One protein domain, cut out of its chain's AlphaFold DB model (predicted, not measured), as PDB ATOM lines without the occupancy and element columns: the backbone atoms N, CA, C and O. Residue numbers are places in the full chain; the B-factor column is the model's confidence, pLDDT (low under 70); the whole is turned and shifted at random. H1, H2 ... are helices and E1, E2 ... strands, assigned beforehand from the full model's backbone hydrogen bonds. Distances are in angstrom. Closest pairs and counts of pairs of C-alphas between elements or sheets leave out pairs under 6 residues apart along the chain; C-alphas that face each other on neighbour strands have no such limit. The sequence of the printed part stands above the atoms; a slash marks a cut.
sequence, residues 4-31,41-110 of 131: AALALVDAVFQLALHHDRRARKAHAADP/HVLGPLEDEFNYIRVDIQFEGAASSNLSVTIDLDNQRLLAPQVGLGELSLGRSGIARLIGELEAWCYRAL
ATOM      1  N   ALA A   4      31.855  -9.547  15.847       85.12
ATOM      2  CA  ALA A   4      31.480 -10.708  16.647       85.12
ATOM      3  C   ALA A   4      32.615 -11.187  17.576       85.12
ATOM      4  O   ALA A   4      32.357 -11.528  18.727       85.12
ATOM      5  N   ALA A   5      33.870 -11.153  17.112       86.12
ATOM      6  CA  ALA A   5      35.026 -11.504  17.936       86.12
ATOM      7  C   ALA A   5      35.250 -10.480  19.058       86.12
ATOM      8  O   ALA A   5      35.485 -10.864  20.199       86.12
ATOM      9  N   LEU A   6      35.104  -9.184  18.756       87.81
ATOM     10  CA  LEU A   6      35.190  -8.119  19.763       87.81
ATOM     11  C   LEU A   6      34.102  -8.256  20.832       87.81
ATOM     12  O   LEU A   6      34.397  -8.156  22.020       87.81
ATOM     13  N   ALA A   7      32.861  -8.528  20.418       88.62
ATOM     14  CA  ALA A   7      31.752  -8.741  21.341       88.62
ATOM     15  C   ALA A   7      31.985  -9.955  22.254       88.62
ATOM     16  O   ALA A   7      31.663  -9.901  23.438       88.62
ATOM     17  N   LEU A   8      32.567 -11.035  21.722       87.81
ATOM     18  CA  LEU A   8      32.931 -12.195  22.531       87.81
ATOM     19  C   LEU A   8      34.027 -11.855  23.546       87.81
ATOM     20  O   LEU A   8      33.896 -12.208  24.714       87.81
ATOM     21  N   VAL A   9      35.085 -11.164  23.119       89.94
ATOM     22  CA  VAL A   9      36.169 -10.738  24.014       89.94
ATOM     23  C   VAL A   9      35.621  -9.880  25.157       89.94
ATOM     24  O   VAL A   9      35.904 -10.168  26.319       89.94
ATOM     25  N   ASP A  10      34.793  -8.879  24.848       91.50
ATOM     26  CA  ASP A  10      34.158  -8.033  25.864       91.50
ATOM     27  C   ASP A  10      33.291  -8.859  26.827       91.50
ATOM     28  O   ASP A  10      33.449  -8.765  28.043       91.50
ATOM     29  N   ALA A  11      32.451  -9.756  26.302       89.00
ATOM     30  CA  ALA A  11      31.617 -10.630  27.125       89.00
ATOM     31  C   ALA A  11      32.439 -11.509  28.084       89.00
ATOM     32  O   ALA A  11      32.070 -11.655  29.250       89.00
ATOM     33  N   VAL A  12      33.569 -12.059  27.630       89.88
ATOM     34  CA  VAL A  12      34.455 -12.868  28.480       89.88
ATOM     35  C   VAL A  12      35.099 -12.024  29.584       89.88
ATOM     36  O   VAL A  12      35.132 -12.456  30.739       89.88
ATOM     37  N   PHE A  13      35.547 -10.803  29.282       91.44
ATOM     38  CA  PHE A  13      36.063  -9.892  30.309       91.44
ATOM     39  C   PHE A  13      34.996  -9.515  31.341       91.44
ATOM     40  O   PHE A  13      35.276  -9.526  32.543       91.44
ATOM     41  N   GLN A  14      33.770  -9.219  30.900       91.69
ATOM     42  CA  GLN A  14      32.653  -8.936  31.807       91.69
ATOM     43  C   GLN A  14      32.342 -10.136  32.707       91.69
ATOM     44  O   GLN A  14      32.137  -9.963  33.910       91.69
ATOM     45  N   LEU A  15      32.366 -11.350  32.152       90.19
ATOM     46  CA  LEU A  15      32.150 -12.587  32.899       90.19
ATOM     47  C   LEU A  15      33.231 -12.786  33.972       90.19
ATOM     48  O   LEU A  15      32.910 -12.987  35.145       90.19
ATOM     49  N   ALA A  16      34.510 -12.660  33.608       90.00
ATOM     50  CA  ALA A  16      35.610 -12.778  34.562       90.00
ATOM     51  C   ALA A  16      35.503 -11.735  35.687       90.00
ATOM     52  O   ALA A  16      35.605 -12.084  36.863       90.00
ATOM     53  N   LEU A  17      35.202 -10.474  35.356       92.00
ATOM     54  CA  LEU A  17      35.014  -9.411  36.347       92.00
ATOM     55  C   LEU A  17      33.832  -9.690  37.287       92.00
ATOM     56  O   LEU A  17      33.916  -9.434  38.492       92.00
ATOM     57  N   HIS A  18      32.722 -10.197  36.746       91.00
ATOM     58  CA  HIS A  18      31.551 -10.577  37.529       91.00
ATOM     59  C   HIS A  18      31.904 -11.658  38.560       91.00
ATOM     60  O   HIS A  18      31.634 -11.493  39.755       91.00
ATOM     61  N   HIS A  19      32.560 -12.733  38.120       88.50
ATOM     62  CA  HIS A  19      32.914 -13.846  38.995       88.50
ATOM     63  C   HIS A  19      34.045 -13.508  39.975       88.50
ATOM     64  O   HIS A  19      33.995 -13.965  41.116       88.50
ATOM     65  N   ASP A  20      34.994 -12.639  39.612       89.06
ATOM     66  CA  ASP A  20      36.010 -12.127  40.542       89.06
ATOM     67  C   ASP A  20      35.373 -11.345  41.696       89.06
ATOM     68  O   ASP A  20      35.652 -11.589  42.872       89.06
ATOM     69  N   ARG A  21      34.425 -10.448  41.386       88.69
ATOM     70  CA  ARG A  21      33.667  -9.716  42.415       88.69
ATOM     71  C   ARG A  21      32.892 -10.661  43.325       88.69
ATOM     72  O   ARG A  21      32.829 -10.425  44.532       88.69
ATOM     73  N   ARG A  22      32.294 -11.712  42.763       86.56
ATOM     74  CA  ARG A  22      31.568 -12.718  43.540       86.56
ATOM     75  C   ARG A  22      32.501 -13.497  44.466       86.56
ATOM     76  O   ARG A  22      32.179 -13.631  45.643       86.56
ATOM     77  N   ALA A  23      33.654 -13.940  43.970       84.31
ATOM     78  CA  ALA A  23      34.653 -14.648  44.765       84.31
ATOM     79  C   ALA A  23      35.143 -13.801  45.952       84.31
ATOM     80  O   ALA A  23      35.174 -14.281  47.084       84.31
ATOM     81  N   ARG A  24      35.425 -12.509  45.727       86.44
ATOM     82  CA  ARG A  24      35.806 -11.578  46.804       86.44
ATOM     83  C   ARG A  24      34.717 -11.416  47.862       86.44
ATOM     84  O   ARG A  24      35.026 -11.395  49.047       86.44
ATOM     85  N   LYS A  25      33.448 -11.299  47.451       86.06
ATOM     86  CA  LYS A  25      32.316 -11.195  48.386       86.06
ATOM     87  C   LYS A  25      32.149 -12.461  49.224       86.06
ATOM     88  O   LYS A  25      31.917 -12.345  50.421       86.06
ATOM     89  N   ALA A  26      32.292 -13.637  48.613       81.25
ATOM     90  CA  ALA A  26      32.225 -14.910  49.326       81.25
ATOM     91  C   ALA A  26      33.347 -15.024  50.371       81.25
ATOM     92  O   ALA A  26      33.068 -15.302  51.530       81.25
ATOM     93  N   HIS A  27      34.589 -14.695  50.000       80.69
ATOM     94  CA  HIS A  27      35.713 -14.685  50.942       80.69
ATOM     95  C   HIS A  27      35.548 -13.652  52.070       80.69
ATOM     96  O   HIS A  27      35.927 -13.905  53.206       80.69
ATOM     97  N   ALA A  28      34.959 -12.487  51.789       83.19
ATOM     98  CA  ALA A  28      34.662 -11.504  52.832       83.19
ATOM     99  C   ALA A  28      33.574 -11.982  53.812       83.19
ATOM    100  O   ALA A  28      33.602 -11.594  54.978       83.19
ATOM    101  N   ALA A  29      32.618 -12.791  53.344       82.69
ATOM    102  CA  ALA A  29      31.568 -13.373  54.179       82.69
ATOM    103  C   ALA A  29      32.081 -14.546  55.030       82.69
ATOM    104  O   ALA A  29      31.646 -14.698  56.168       82.69
ATOM    105  N   ASP A  30      33.027 -15.326  54.501       78.62
ATOM    106  CA  ASP A  30      33.718 -16.386  55.231       78.62
ATOM    107  C   ASP A  30      35.233 -16.382  54.933       78.62
ATOM    108  O   ASP A  30      35.699 -17.019  53.977       78.62
ATOM    109  N   PRO A  31      36.030 -15.687  55.767       76.00
ATOM    110  CA  PRO A  31      37.483 -15.618  55.617       76.00
ATOM    111  C   PRO A  31      38.203 -16.962  55.791       76.00
ATOM    112  O   PRO A  31      39.389 -17.049  55.474       76.00
ATOM    113  N   HIS A  41      42.412 -13.417  30.020       90.81
ATOM    114  CA  HIS A  41      43.544 -13.028  29.191       90.81
ATOM    115  C   HIS A  41      43.166 -13.160  27.724       90.81
ATOM    116  O   HIS A  41      42.496 -14.108  27.328       90.81
ATOM    117  N   VAL A  42      43.619 -12.209  26.912       88.25
ATOM    118  CA  VAL A  42      43.522 -12.292  25.455       88.25
ATOM    119  C   VAL A  42      44.934 -12.351  24.908       88.25
ATOM    120  O   VAL A  42      45.747 -11.468  25.179       88.25
ATOM    121  N   LEU A  43      45.214 -13.398  24.147       86.56
ATOM    122  CA  LEU A  43      46.485 -13.645  23.487       86.56
ATOM    123  C   LEU A  43      46.248 -13.605  21.976       86.56
ATOM    124  O   LEU A  43      45.338 -14.265  21.471       86.56
ATOM    125  N   GLY A  44      47.050 -12.836  21.243       77.75
ATOM    126  CA  GLY A  44      47.009 -12.866  19.784       77.75
ATOM    127  C   GLY A  44      47.781 -11.736  19.095       77.75
ATOM    128  O   GLY A  44      48.006 -10.687  19.709       77.75
ATOM    129  N   PRO A  45      48.125 -11.919  17.806       74.94
ATOM    130  CA  PRO A  45      48.008 -13.170  17.038       74.94
ATOM    131  C   PRO A  45      49.012 -14.234  17.521       74.94
ATOM    132  O   PRO A  45      50.097 -13.892  17.987       74.94
ATOM    133  N   LEU A  46      48.628 -15.514  17.478       76.75
ATOM    134  CA  LEU A  46      49.507 -16.621  17.880       76.75
ATOM    135  C   LEU A  46      50.612 -16.818  16.828       76.75
ATOM    136  O   LEU A  46      50.335 -16.743  15.633       76.75
ATOM    137  N   GLU A  47      51.856 -17.047  17.266       64.62
ATOM    138  CA  GLU A  47      53.055 -17.010  16.400       64.62
ATOM    139  C   GLU A  47      53.010 -18.000  15.221       64.62
ATOM    140  O   GLU A  47      53.521 -17.685  14.148       64.62
ATOM    141  N   ASP A  48      52.335 -19.141  15.382       64.88
ATOM    142  CA  ASP A  48      52.186 -20.165  14.336       64.88
ATOM    143  C   ASP A  48      50.921 -19.981  13.471       64.88
ATOM    144  O   ASP A  48      50.720 -20.676  12.475       64.88
ATOM    145  N   GLU A  49      50.047 -19.043  13.839       60.88
ATOM    146  CA  GLU A  49      48.656 -18.995  13.402       60.88
ATOM    147  C   GLU A  49      48.171 -17.529  13.340       60.88
ATOM    148  O   GLU A  49      47.488 -17.016  14.230       60.88
ATOM    149  N   PHE A  50      48.528 -16.837  12.248       61.34
ATOM    150  CA  PHE A  50      48.394 -15.377  12.079       61.34
ATOM    151  C   PHE A  50      46.981 -14.775  12.218       61.34
ATOM    152  O   PHE A  50      46.851 -13.554  12.239       61.34
ATOM    153  N   ASN A  51      45.927 -15.570  12.379       79.12
ATOM    154  CA  ASN A  51      44.543 -15.093  12.457       79.12
ATOM    155  C   ASN A  51      43.751 -15.711  13.612       79.12
ATOM    156  O   ASN A  51      42.518 -15.738  13.585       79.12
ATOM    157  N   TYR A  52      44.452 -16.182  14.638       85.31
ATOM    158  CA  TYR A  52      43.834 -16.764  15.815       85.31
ATOM    159  C   TYR A  52      43.988 -15.851  17.026       85.31
ATOM    160  O   TYR A  52      45.056 -15.297  17.297       85.31
ATOM    161  N   ILE A  53      42.892 -15.696  17.763       87.44
ATOM    162  CA  ILE A  53      42.868 -15.036  19.067       87.44
ATOM    163  C   ILE A  53      42.529 -16.102  20.095       87.44
ATOM    164  O   ILE A  53      41.496 -16.756  19.983       87.44
ATOM    165  N   ARG A  54      43.358 -16.259  21.119       89.19
ATOM    166  CA  ARG A  54      43.046 -17.111  22.261       89.19
ATOM    167  C   ARG A  54      42.539 -16.255  23.408       89.19
ATOM    168  O   ARG A  54      43.135 -15.235  23.744       89.19
ATOM    169  N   VAL A  55      41.437 -16.676  24.001       87.94
ATOM    170  CA  VAL A  55      40.861 -16.076  25.194       87.94
ATOM    171  C   VAL A  55      40.907 -17.117  26.299       87.94
ATOM    172  O   VAL A  55      40.291 -18.171  26.177       87.94
ATOM    173  N   ASP A  56      41.634 -16.819  27.365       89.00
ATOM    174  CA  ASP A  56      41.766 -17.693  28.524       89.00
ATOM    175  C   ASP A  56      40.991 -17.109  29.707       89.00
ATOM    176  O   ASP A  56      41.056 -15.906  29.958       89.00
ATOM    177  N   ILE A  57      40.277 -17.954  30.447       87.56
ATOM    178  CA  ILE A  57      39.681 -17.637  31.745       87.56
ATOM    179  C   ILE A  57      40.365 -18.504  32.792       87.56
ATOM    180  O   ILE A  57      40.296 -19.733  32.744       87.56
ATOM    181  N   GLN A  58      40.999 -17.858  33.762       88.00
ATOM    182  CA  GLN A  58      41.764 -18.510  34.811       88.00
ATOM    183  C   GLN A  58      41.157 -18.237  36.186       88.00
ATOM    184  O   GLN A  58      40.902 -17.091  36.561       88.00
ATOM    185  N   PHE A  59      40.991 -19.306  36.961       84.69
ATOM    186  CA  PHE A  59      40.775 -19.257  38.398       84.69
ATOM    187  C   PHE A  59      42.102 -19.475  39.120       84.69
ATOM    188  O   PHE A  59      42.761 -20.494  38.916       84.69
ATOM    189  N   GLU A  60      42.473 -18.547  39.994       81.44
ATOM    190  CA  GLU A  60      43.624 -18.681  40.890       81.44
ATOM    191  C   GLU A  60      43.135 -18.994  42.309       81.44
ATOM    192  O   GLU A  60      42.172 -18.384  42.778       81.44
ATOM    193  N   GLY A  61      43.786 -19.940  42.998       74.19
ATOM    194  CA  GLY A  61      43.452 -20.337  44.371       74.19
ATOM    195  C   GLY A  61      43.854 -21.783  44.684       74.19
ATOM    196  O   GLY A  61      44.777 -22.321  44.080       74.19
ATOM    197  N   ALA A  62      43.147 -22.430  45.619       58.94
ATOM    198  CA  ALA A  62      43.458 -23.791  46.085       58.94
ATOM    199  C   ALA A  62      43.305 -24.892  45.008       58.94
ATOM    200  O   ALA A  62      43.949 -25.931  45.097       58.94
ATOM    201  N   ALA A  63      42.475 -24.659  43.988       64.88
ATOM    202  CA  ALA A  63      42.346 -25.524  42.820       64.88
ATOM    203  C   ALA A  63      42.314 -24.641  41.570       64.88
ATOM    204  O   ALA A  63      41.247 -24.231  41.108       64.88
ATOM    205  N   SER A  64      43.501 -24.287  41.075       75.38
ATOM    206  CA  SER A  64      43.616 -23.497  39.854       75.38
ATOM    207  C   SER A  64      42.991 -24.253  38.687       75.38
ATOM    208  O   SER A  64      43.299 -25.420  38.450       75.38
ATOM    209  N   SER A  65      42.115 -23.578  37.955       82.38
ATOM    210  CA  SER A  65      41.509 -24.112  36.738       82.38
ATOM    211  C   SER A  65      41.607 -23.069  35.638       82.38
ATOM    212  O   SER A  65      41.532 -21.870  35.895       82.38
ATOM    213  N   ASN A  66      41.849 -23.535  34.420       86.44
ATOM    214  CA  ASN A  66      41.996 -22.691  33.246       86.44
ATOM    215  C   ASN A  66      41.094 -23.239  32.144       86.44
ATOM    216  O   ASN A  66      40.961 -24.457  31.988       86.44
ATOM    217  N   LEU A  67      40.500 -22.327  31.395       87.31
ATOM    218  CA  LEU A  67      39.693 -22.607  30.236       87.31
ATOM    219  C   LEU A  67      40.096 -21.684  29.099       87.31
ATOM    220  O   LEU A  67      40.107 -20.469  29.254       87.31
ATOM    221  N   SER A  68      40.380 -22.276  27.948       89.06
ATOM    222  CA  SER A  68      40.805 -21.586  26.742       89.06
ATOM    223  C   SER A  68      39.748 -21.692  25.654       89.06
ATOM    224  O   SER A  68      39.215 -22.762  25.360       89.06
ATOM    225  N   VAL A  69      39.500 -20.575  24.988       89.38
ATOM    226  CA  VAL A  69      38.722 -20.515  23.758       89.38
ATOM    227  C   VAL A  69      39.604 -19.926  22.680       89.38
ATOM    228  O   VAL A  69      40.155 -18.841  22.844       89.38
ATOM    229  N   THR A  70      39.693 -20.609  21.552       90.81
ATOM    230  CA  THR A  70      40.381 -20.092  20.378       90.81
ATOM    231  C   THR A  70      39.351 -19.577  19.376       90.81
ATOM    232  O   THR A  70      38.385 -20.261  19.040       90.81
ATOM    233  N   ILE A  71      39.543 -18.351  18.906       90.50
ATOM    234  CA  ILE A  71      38.749 -17.691  17.876       90.50
ATOM    235  C   ILE A  71      39.563 -17.738  16.589       90.50
ATOM    236  O   ILE A  71      40.599 -17.086  16.493       90.50
ATOM    237  N   ASP A  72      39.077 -18.482  15.606       89.62
ATOM    238  CA  ASP A  72      39.635 -18.518  14.259       89.62
ATOM    239  C   ASP A  72      38.918 -17.462  13.412       89.62
ATOM    240  O   ASP A  72      37.720 -17.575  13.115       89.62
ATOM    241  N   LEU A  73      39.642 -16.393  13.076       87.69
ATOM    242  CA  LEU A  73      39.084 -15.254  12.350       87.69
ATOM    243  C   LEU A  73      38.923 -15.535  10.851       87.69
ATOM    244  O   LEU A  73      38.054 -14.921  10.232       87.69
ATOM    245  N   ASP A  74      39.709 -16.458  10.291       88.06
ATOM    246  CA  ASP A  74      39.679 -16.795   8.864       88.06
ATOM    247  C   ASP A  74      38.454 -17.644   8.539       88.06
ATOM    248  O   ASP A  74      37.693 -17.342   7.619       88.06
ATOM    249  N   ASN A  75      38.220 -18.674   9.350       88.25
ATOM    250  CA  ASN A  75      37.094 -19.590   9.183       88.25
ATOM    251  C   ASN A  75      35.840 -19.139   9.948       88.25
ATOM    252  O   ASN A  75      34.812 -19.812   9.890       88.25
ATOM    253  N   GLN A  76      35.912 -18.007  10.661       89.25
ATOM    254  CA  GLN A  76      34.834 -17.461  11.492       89.25
ATOM    255  C   GLN A  76      34.225 -18.519  12.420       89.25
ATOM    256  O   GLN A  76      33.008 -18.740  12.446       89.25
ATOM    257  N   ARG A  77      35.082 -19.164  13.212       90.62
ATOM    258  CA  ARG A  77      34.694 -20.234  14.137       90.62
ATOM    259  C   ARG A  77      35.316 -20.056  15.515       90.62
ATOM    260  O   ARG A  77      36.300 -19.345  15.703       90.62
ATOM    261  N   LEU A  78      34.698 -20.712  16.483       89.62
ATOM    262  CA  LEU A  78      35.111 -20.790  17.873       89.62
ATOM    263  C   LEU A  78      35.478 -22.238  18.175       89.62
ATOM    264  O   LEU A  78      34.697 -23.147  17.892       89.62
ATOM    265  N   LEU A  79      36.640 -22.432  18.778       87.94
ATOM    266  CA  LEU A  79      37.168 -23.723  19.192       87.94
ATOM    267  C   LEU A  79      37.268 -23.712  20.717       87.94
ATOM    268  O   LEU A  79      38.049 -22.948  21.284       87.94
ATOM    269  N   ALA A  80      36.450 -24.523  21.386       83.75
ATOM    270  CA  ALA A  80      36.342 -24.518  22.845       83.75
ATOM    271  C   ALA A  80      36.275 -25.952  23.417       83.75
ATOM    272  O   ALA A  80      35.321 -26.318  24.113       83.75
ATOM    273  N   PRO A  81      37.295 -26.795  23.160       76.94
ATOM    274  CA  PRO A  81      37.244 -28.230  23.454       76.94
ATOM    275  C   PRO A  81      37.016 -28.547  24.942       76.94
ATOM    276  O   PRO A  81      36.470 -29.596  25.274       76.94
ATOM    277  N   GLN A  82      37.394 -27.639  25.847       74.00
ATOM    278  CA  GLN A  82      37.312 -27.833  27.299       74.00
ATOM    279  C   GLN A  82      35.899 -27.645  27.881       74.00
ATOM    280  O   GLN A  82      35.639 -28.109  28.987       74.00
ATOM    281  N   VAL A  83      34.979 -26.996  27.158       69.50
ATOM    282  CA  VAL A  83      33.577 -26.783  27.590       69.50
ATOM    283  C   VAL A  83      32.589 -27.740  26.917       69.50
ATOM    284  O   VAL A  83      31.387 -27.505  26.937       69.50
ATOM    285  N   GLY A  84      33.065 -28.812  26.275       66.12
ATOM    286  CA  GLY A  84      32.190 -29.731  25.531       66.12
ATOM    287  C   GLY A  84      31.551 -29.105  24.283       66.12
ATOM    288  O   GLY A  84      30.661 -29.695  23.670       66.12
ATOM    289  N   LEU A  85      32.014 -27.917  23.888       66.62
ATOM    290  CA  LEU A  85      31.644 -27.241  22.654       66.62
ATOM    291  C   LEU A  85      32.808 -27.426  21.684       66.62
ATOM    292  O   LEU A  85      33.771 -26.675  21.742       66.62
ATOM    293  N   GLY A  86      32.756 -28.460  20.842       78.81
ATOM    294  CA  GLY A  86      33.830 -28.740  19.882       78.81
ATOM    295  C   GLY A  86      34.135 -27.530  18.993       78.81
ATOM    296  O   GLY A  86      35.057 -26.762  19.264       78.81
ATOM    297  N   GLU A  87      33.332 -27.346  17.949       86.81
ATOM    298  CA  GLU A  87      33.426 -26.209  17.031       86.81
ATOM    299  C   GLU A  87      32.072 -25.496  16.964       86.81
ATOM    300  O   GLU A  87      31.023 -26.133  16.829       86.81
ATOM    301  N   LEU A  88      32.084 -24.169  17.083       88.06
ATOM    302  CA  LEU A  88      30.900 -23.319  16.953       88.06
ATOM    303  C   LEU A  88      31.143 -22.237  15.905       88.06
ATOM    304  O   LEU A  88      32.266 -21.788  15.706       88.06
ATOM    305  N   SER A  89      30.077 -21.752  15.272       88.94
ATOM    306  CA  SER A  89      30.182 -20.588  14.391       88.94
ATOM    307  C   SER A  89      30.452 -19.306  15.185       88.94
ATOM    308  O   SER A  89      29.894 -19.097  16.264       88.94
ATOM    309  N   LEU A  90      31.244 -18.389  14.622       87.19
ATOM    310  CA  LEU A  90      31.459 -17.031  15.140       87.19
ATOM    311  C   LEU A  90      30.263 -16.122  14.799       87.19
ATOM    312  O   LEU A  90      30.387 -15.044  14.221       87.19
ATOM    313  N   GLY A  91      29.066 -16.594  15.131       88.50
ATOM    314  CA  GLY A  91      27.805 -15.879  14.982       88.50
ATOM    315  C   GLY A  91      27.114 -15.695  16.328       88.50
ATOM    316  O   GLY A  91      27.536 -16.235  17.348       88.50
ATOM    317  N   ARG A  92      25.995 -14.962  16.332       88.25
ATOM    318  CA  ARG A  92      25.225 -14.678  17.558       88.25
ATOM    319  C   ARG A  92      24.869 -15.941  18.351       88.25
ATOM    320  O   ARG A  92      24.983 -15.934  19.569       88.25
ATOM    321  N   SER A  93      24.459 -17.012  17.671       88.38
ATOM    322  CA  SER A  93      24.076 -18.276  18.311       88.38
ATOM    323  C   SER A  93      25.266 -19.013  18.926       88.38
ATOM    324  O   SER A  93      25.166 -19.467  20.064       88.38
ATOM    325  N   GLY A  94      26.389 -19.111  18.209       88.19
ATOM    326  CA  GLY A  94      27.606 -19.738  18.725       88.19
ATOM    327  C   GLY A  94      28.192 -18.965  19.904       88.19
ATOM    328  O   GLY A  94      28.512 -19.568  20.923       88.19
ATOM    329  N   ILE A  95      28.218 -17.631  19.821       89.06
ATOM    330  CA  ILE A  95      28.655 -16.758  20.920       89.06
ATOM    331  C   ILE A  95      27.750 -16.918  22.143       89.06
ATOM    332  O   ILE A  95      28.254 -17.128  23.241       89.06
ATOM    333  N   ALA A  96      26.425 -16.863  21.975       89.06
ATOM    334  CA  ALA A  96      25.492 -17.013  23.093       89.06
ATOM    335  C   ALA A  96      25.631 -18.382  23.777       89.06
ATOM    336  O   ALA A  96      25.638 -18.462  25.004       89.06
ATOM    337  N   ARG A  97      25.789 -19.453  22.988       89.38
ATOM    338  CA  ARG A  97      26.012 -20.802  23.514       89.38
ATOM    339  C   ARG A  97      27.325 -20.896  24.287       89.38
ATOM    340  O   ARG A  97      27.335 -21.443  25.381       89.38
ATOM    341  N   LEU A  98      28.407 -20.344  23.737       88.62
ATOM    342  CA  LEU A  98      29.699 -20.308  24.412       88.62
ATOM    343  C   LEU A  98      29.614 -19.553  25.741       88.62
ATOM    344  O   LEU A  98      30.045 -20.085  26.755       88.62
ATOM    345  N   ILE A  99      29.024 -18.354  25.755       89.19
ATOM    346  CA  ILE A  99      28.867 -17.557  26.981       89.19
ATOM    347  C   ILE A  99      28.096 -18.342  28.047       89.19
ATOM    348  O   ILE A  99      28.541 -18.381  29.190       89.19
ATOM    349  N   GLY A 100      26.998 -19.008  27.677       89.62
ATOM    350  CA  GLY A 100      26.227 -19.826  28.617       89.62
ATOM    351  C   GLY A 100      27.038 -20.974  29.229       89.62
ATOM    352  O   GLY A 100      26.968 -21.205  30.435       89.62
ATOM    353  N   GLU A 101      27.858 -21.663  28.432       89.25
ATOM    354  CA  GLU A 101      28.730 -22.731  28.944       89.25
ATOM    355  C   GLU A 101      29.878 -22.199  29.808       89.25
ATOM    356  O   GLU A 101      30.208 -22.804  30.830       89.25
ATOM    357  N   LEU A 102      30.472 -21.059  29.436       87.31
ATOM    358  CA  LEU A 102      31.503 -20.390  30.233       87.31
ATOM    359  C   LEU A 102      30.950 -19.952  31.588       87.31
ATOM    360  O   LEU A 102      31.580 -20.178  32.618       87.31
ATOM    361  N   GLU A 103      29.756 -19.366  31.595       88.44
ATOM    362  CA  GLU A 103      29.061 -18.974  32.812       88.44
ATOM    363  C   GLU A 103      28.780 -20.202  33.689       88.44
ATOM    364  O   GLU A 103      29.180 -20.235  34.855       88.44
ATOM    365  N   ALA A 104      28.189 -21.260  33.124       87.88
ATOM    366  CA  ALA A 104      27.923 -22.502  33.846       87.88
ATOM    367  C   ALA A 104      29.207 -23.142  34.407       87.88
ATOM    368  O   ALA A 104      29.212 -23.646  35.534       87.88
ATOM    369  N   TRP A 105      30.308 -23.105  33.653       86.00
ATOM    370  CA  TRP A 105      31.616 -23.545  34.131       86.00
ATOM    371  C   TRP A 105      32.114 -22.694  35.305       86.00
ATOM    372  O   TRP A 105      32.507 -23.258  36.325       86.00
ATOM    373  N   CYS A 106      32.010 -21.364  35.228       83.62
ATOM    374  CA  CYS A 106      32.379 -20.464  36.319       83.62
ATOM    375  C   CYS A 106      31.560 -20.709  37.598       83.62
ATOM    376  O   CYS A 106      32.117 -20.678  38.695       83.62
ATOM    377  N   TYR A 107      30.257 -20.998  37.484       85.19
ATOM    378  CA  TYR A 107      29.416 -21.374  38.631       85.19
ATOM    379  C   TYR A 107      29.872 -22.683  39.287       85.19
ATOM    380  O   TYR A 107      29.906 -22.767  40.512       85.19
ATOM    381  N   ARG A 108      30.252 -23.691  38.492       82.81
ATOM    382  CA  ARG A 108      30.777 -24.964  39.017       82.81
ATOM    383  C   ARG A 108      32.157 -24.804  39.654       82.81
ATOM    384  O   ARG A 108      32.447 -25.462  40.646       82.81
ATOM    385  N   ALA A 109      33.001 -23.941  39.091       77.44
ATOM    386  CA  ALA A 109      34.341 -23.666  39.600       77.44
ATOM    387  C   ALA A 109      34.335 -22.786  40.865       77.44
ATOM    388  O   ALA A 109      35.270 -22.856  41.662       77.44
ATOM    389  N   LEU A 110      33.283 -21.989  41.087       74.62
ATOM    390  CA  LEU A 110      33.055 -21.192  42.297       74.62
ATOM    391  C   LEU A 110      31.723 -21.570  42.970       74.62
ATOM    392  O   LEU A 110      30.777 -20.772  42.928       74.62
TER     393      LEU A 110
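What this domain is: This is residues 4 to 31 and 41 to 110 of the 131 residues of an uncharacterized protein of Plesiocystis pacifica SIR-1 (UniProt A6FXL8). An antiparallel sheet of five strands, twisted, has two helices, H1 and H2, side by side over one face, while its other face is bare. The longer helix, H1, covers the sheet with its residues 5 to 23 and its last turns run past it. The printed part has 98 residues with two named helices and five named strands, in the order H1, E1, E2, E3, E4, E5, H2; the sheet's order is E1, E2, E3, E4, E5, and the class is mixed, helices and strands. It is compact, with a radius of gyration of the C-alphas of 14.2 A, and elongated in outline, spanning 47 by 29 by 22 A.

Where its parts are: In the sheet, E1 is residues 41 to 43, E2 residues 52 to 60, 25.1 A from first to last C-alpha, E3 residues 65 to 72, 23.2 A, E4 residues 77 to 80, and E5 residues 85 to 89. H1 is residues 4 to 29, 37.6 A long, beginning at C-alpha 4 at (31.480, -10.708, 16.647). H2 is residues 92 to 109, 25.5 A long, ending at C-alpha 109 at (34.341, -23.666, 39.600).

How they stand to each other: E1 to E5 form a meander, each strand the antiparallel neighbour of the one before, and each successive pair is a hairpin. Within hydrogen-bond range are N 41 and O 56 of E1 and E2, 2.8 A, N 55 and O 69 of E2 and E3, 2.8 A, N 70 and O 79 of E3 and E4, 2.9 A, and N 78 and O 88 of E4 and E5, 2.8 A. E1 and E5 are the edge strands. H1 and H2 are on the same face of the sheet, two layers, helices on one face of a sheet. H1, at a height over the sheet of 9.9 A, is over E2 and, only just, E3, on which 3 of its C-alphas fall; it runs along the strands, at 4 degrees to E2 on the local plane. The closest C-alphas of H1 and E2 are those of Ala 16 and Ile 57, 6.9 A apart. H2, at a height of 9.1 A, is over E3 and E4, along the strands at 13 degrees to E4 on the local plane. The closest C-alphas of H2 and E5 are those of Gly 94 and Leu 88, 5.2 A apart. H1 and H2 touch, the C-alphas of Leu 8 and Ile 95 being closest at 6.5 A, at a shallow tilt of 19 degrees, the same way. In H1 and H2 every O i to N i+4 pair is within hydrogen-bond range.

The domain as a whole: The C-alphas farthest apart, those of Pro 31 and Asp 74, are 46.8 A apart. Residues 32 to 40 are not printed, and C-alphas 31 and 41 are 27.2 A apart across this cut, in the link from H1 to E1. Of the links that are printed whole, E1 to E2 is short and the others are tight. The mean pLDDT of the printed part is 84.1; residues 47 to 50, 62 to 63 and 83 to 85 are under 70.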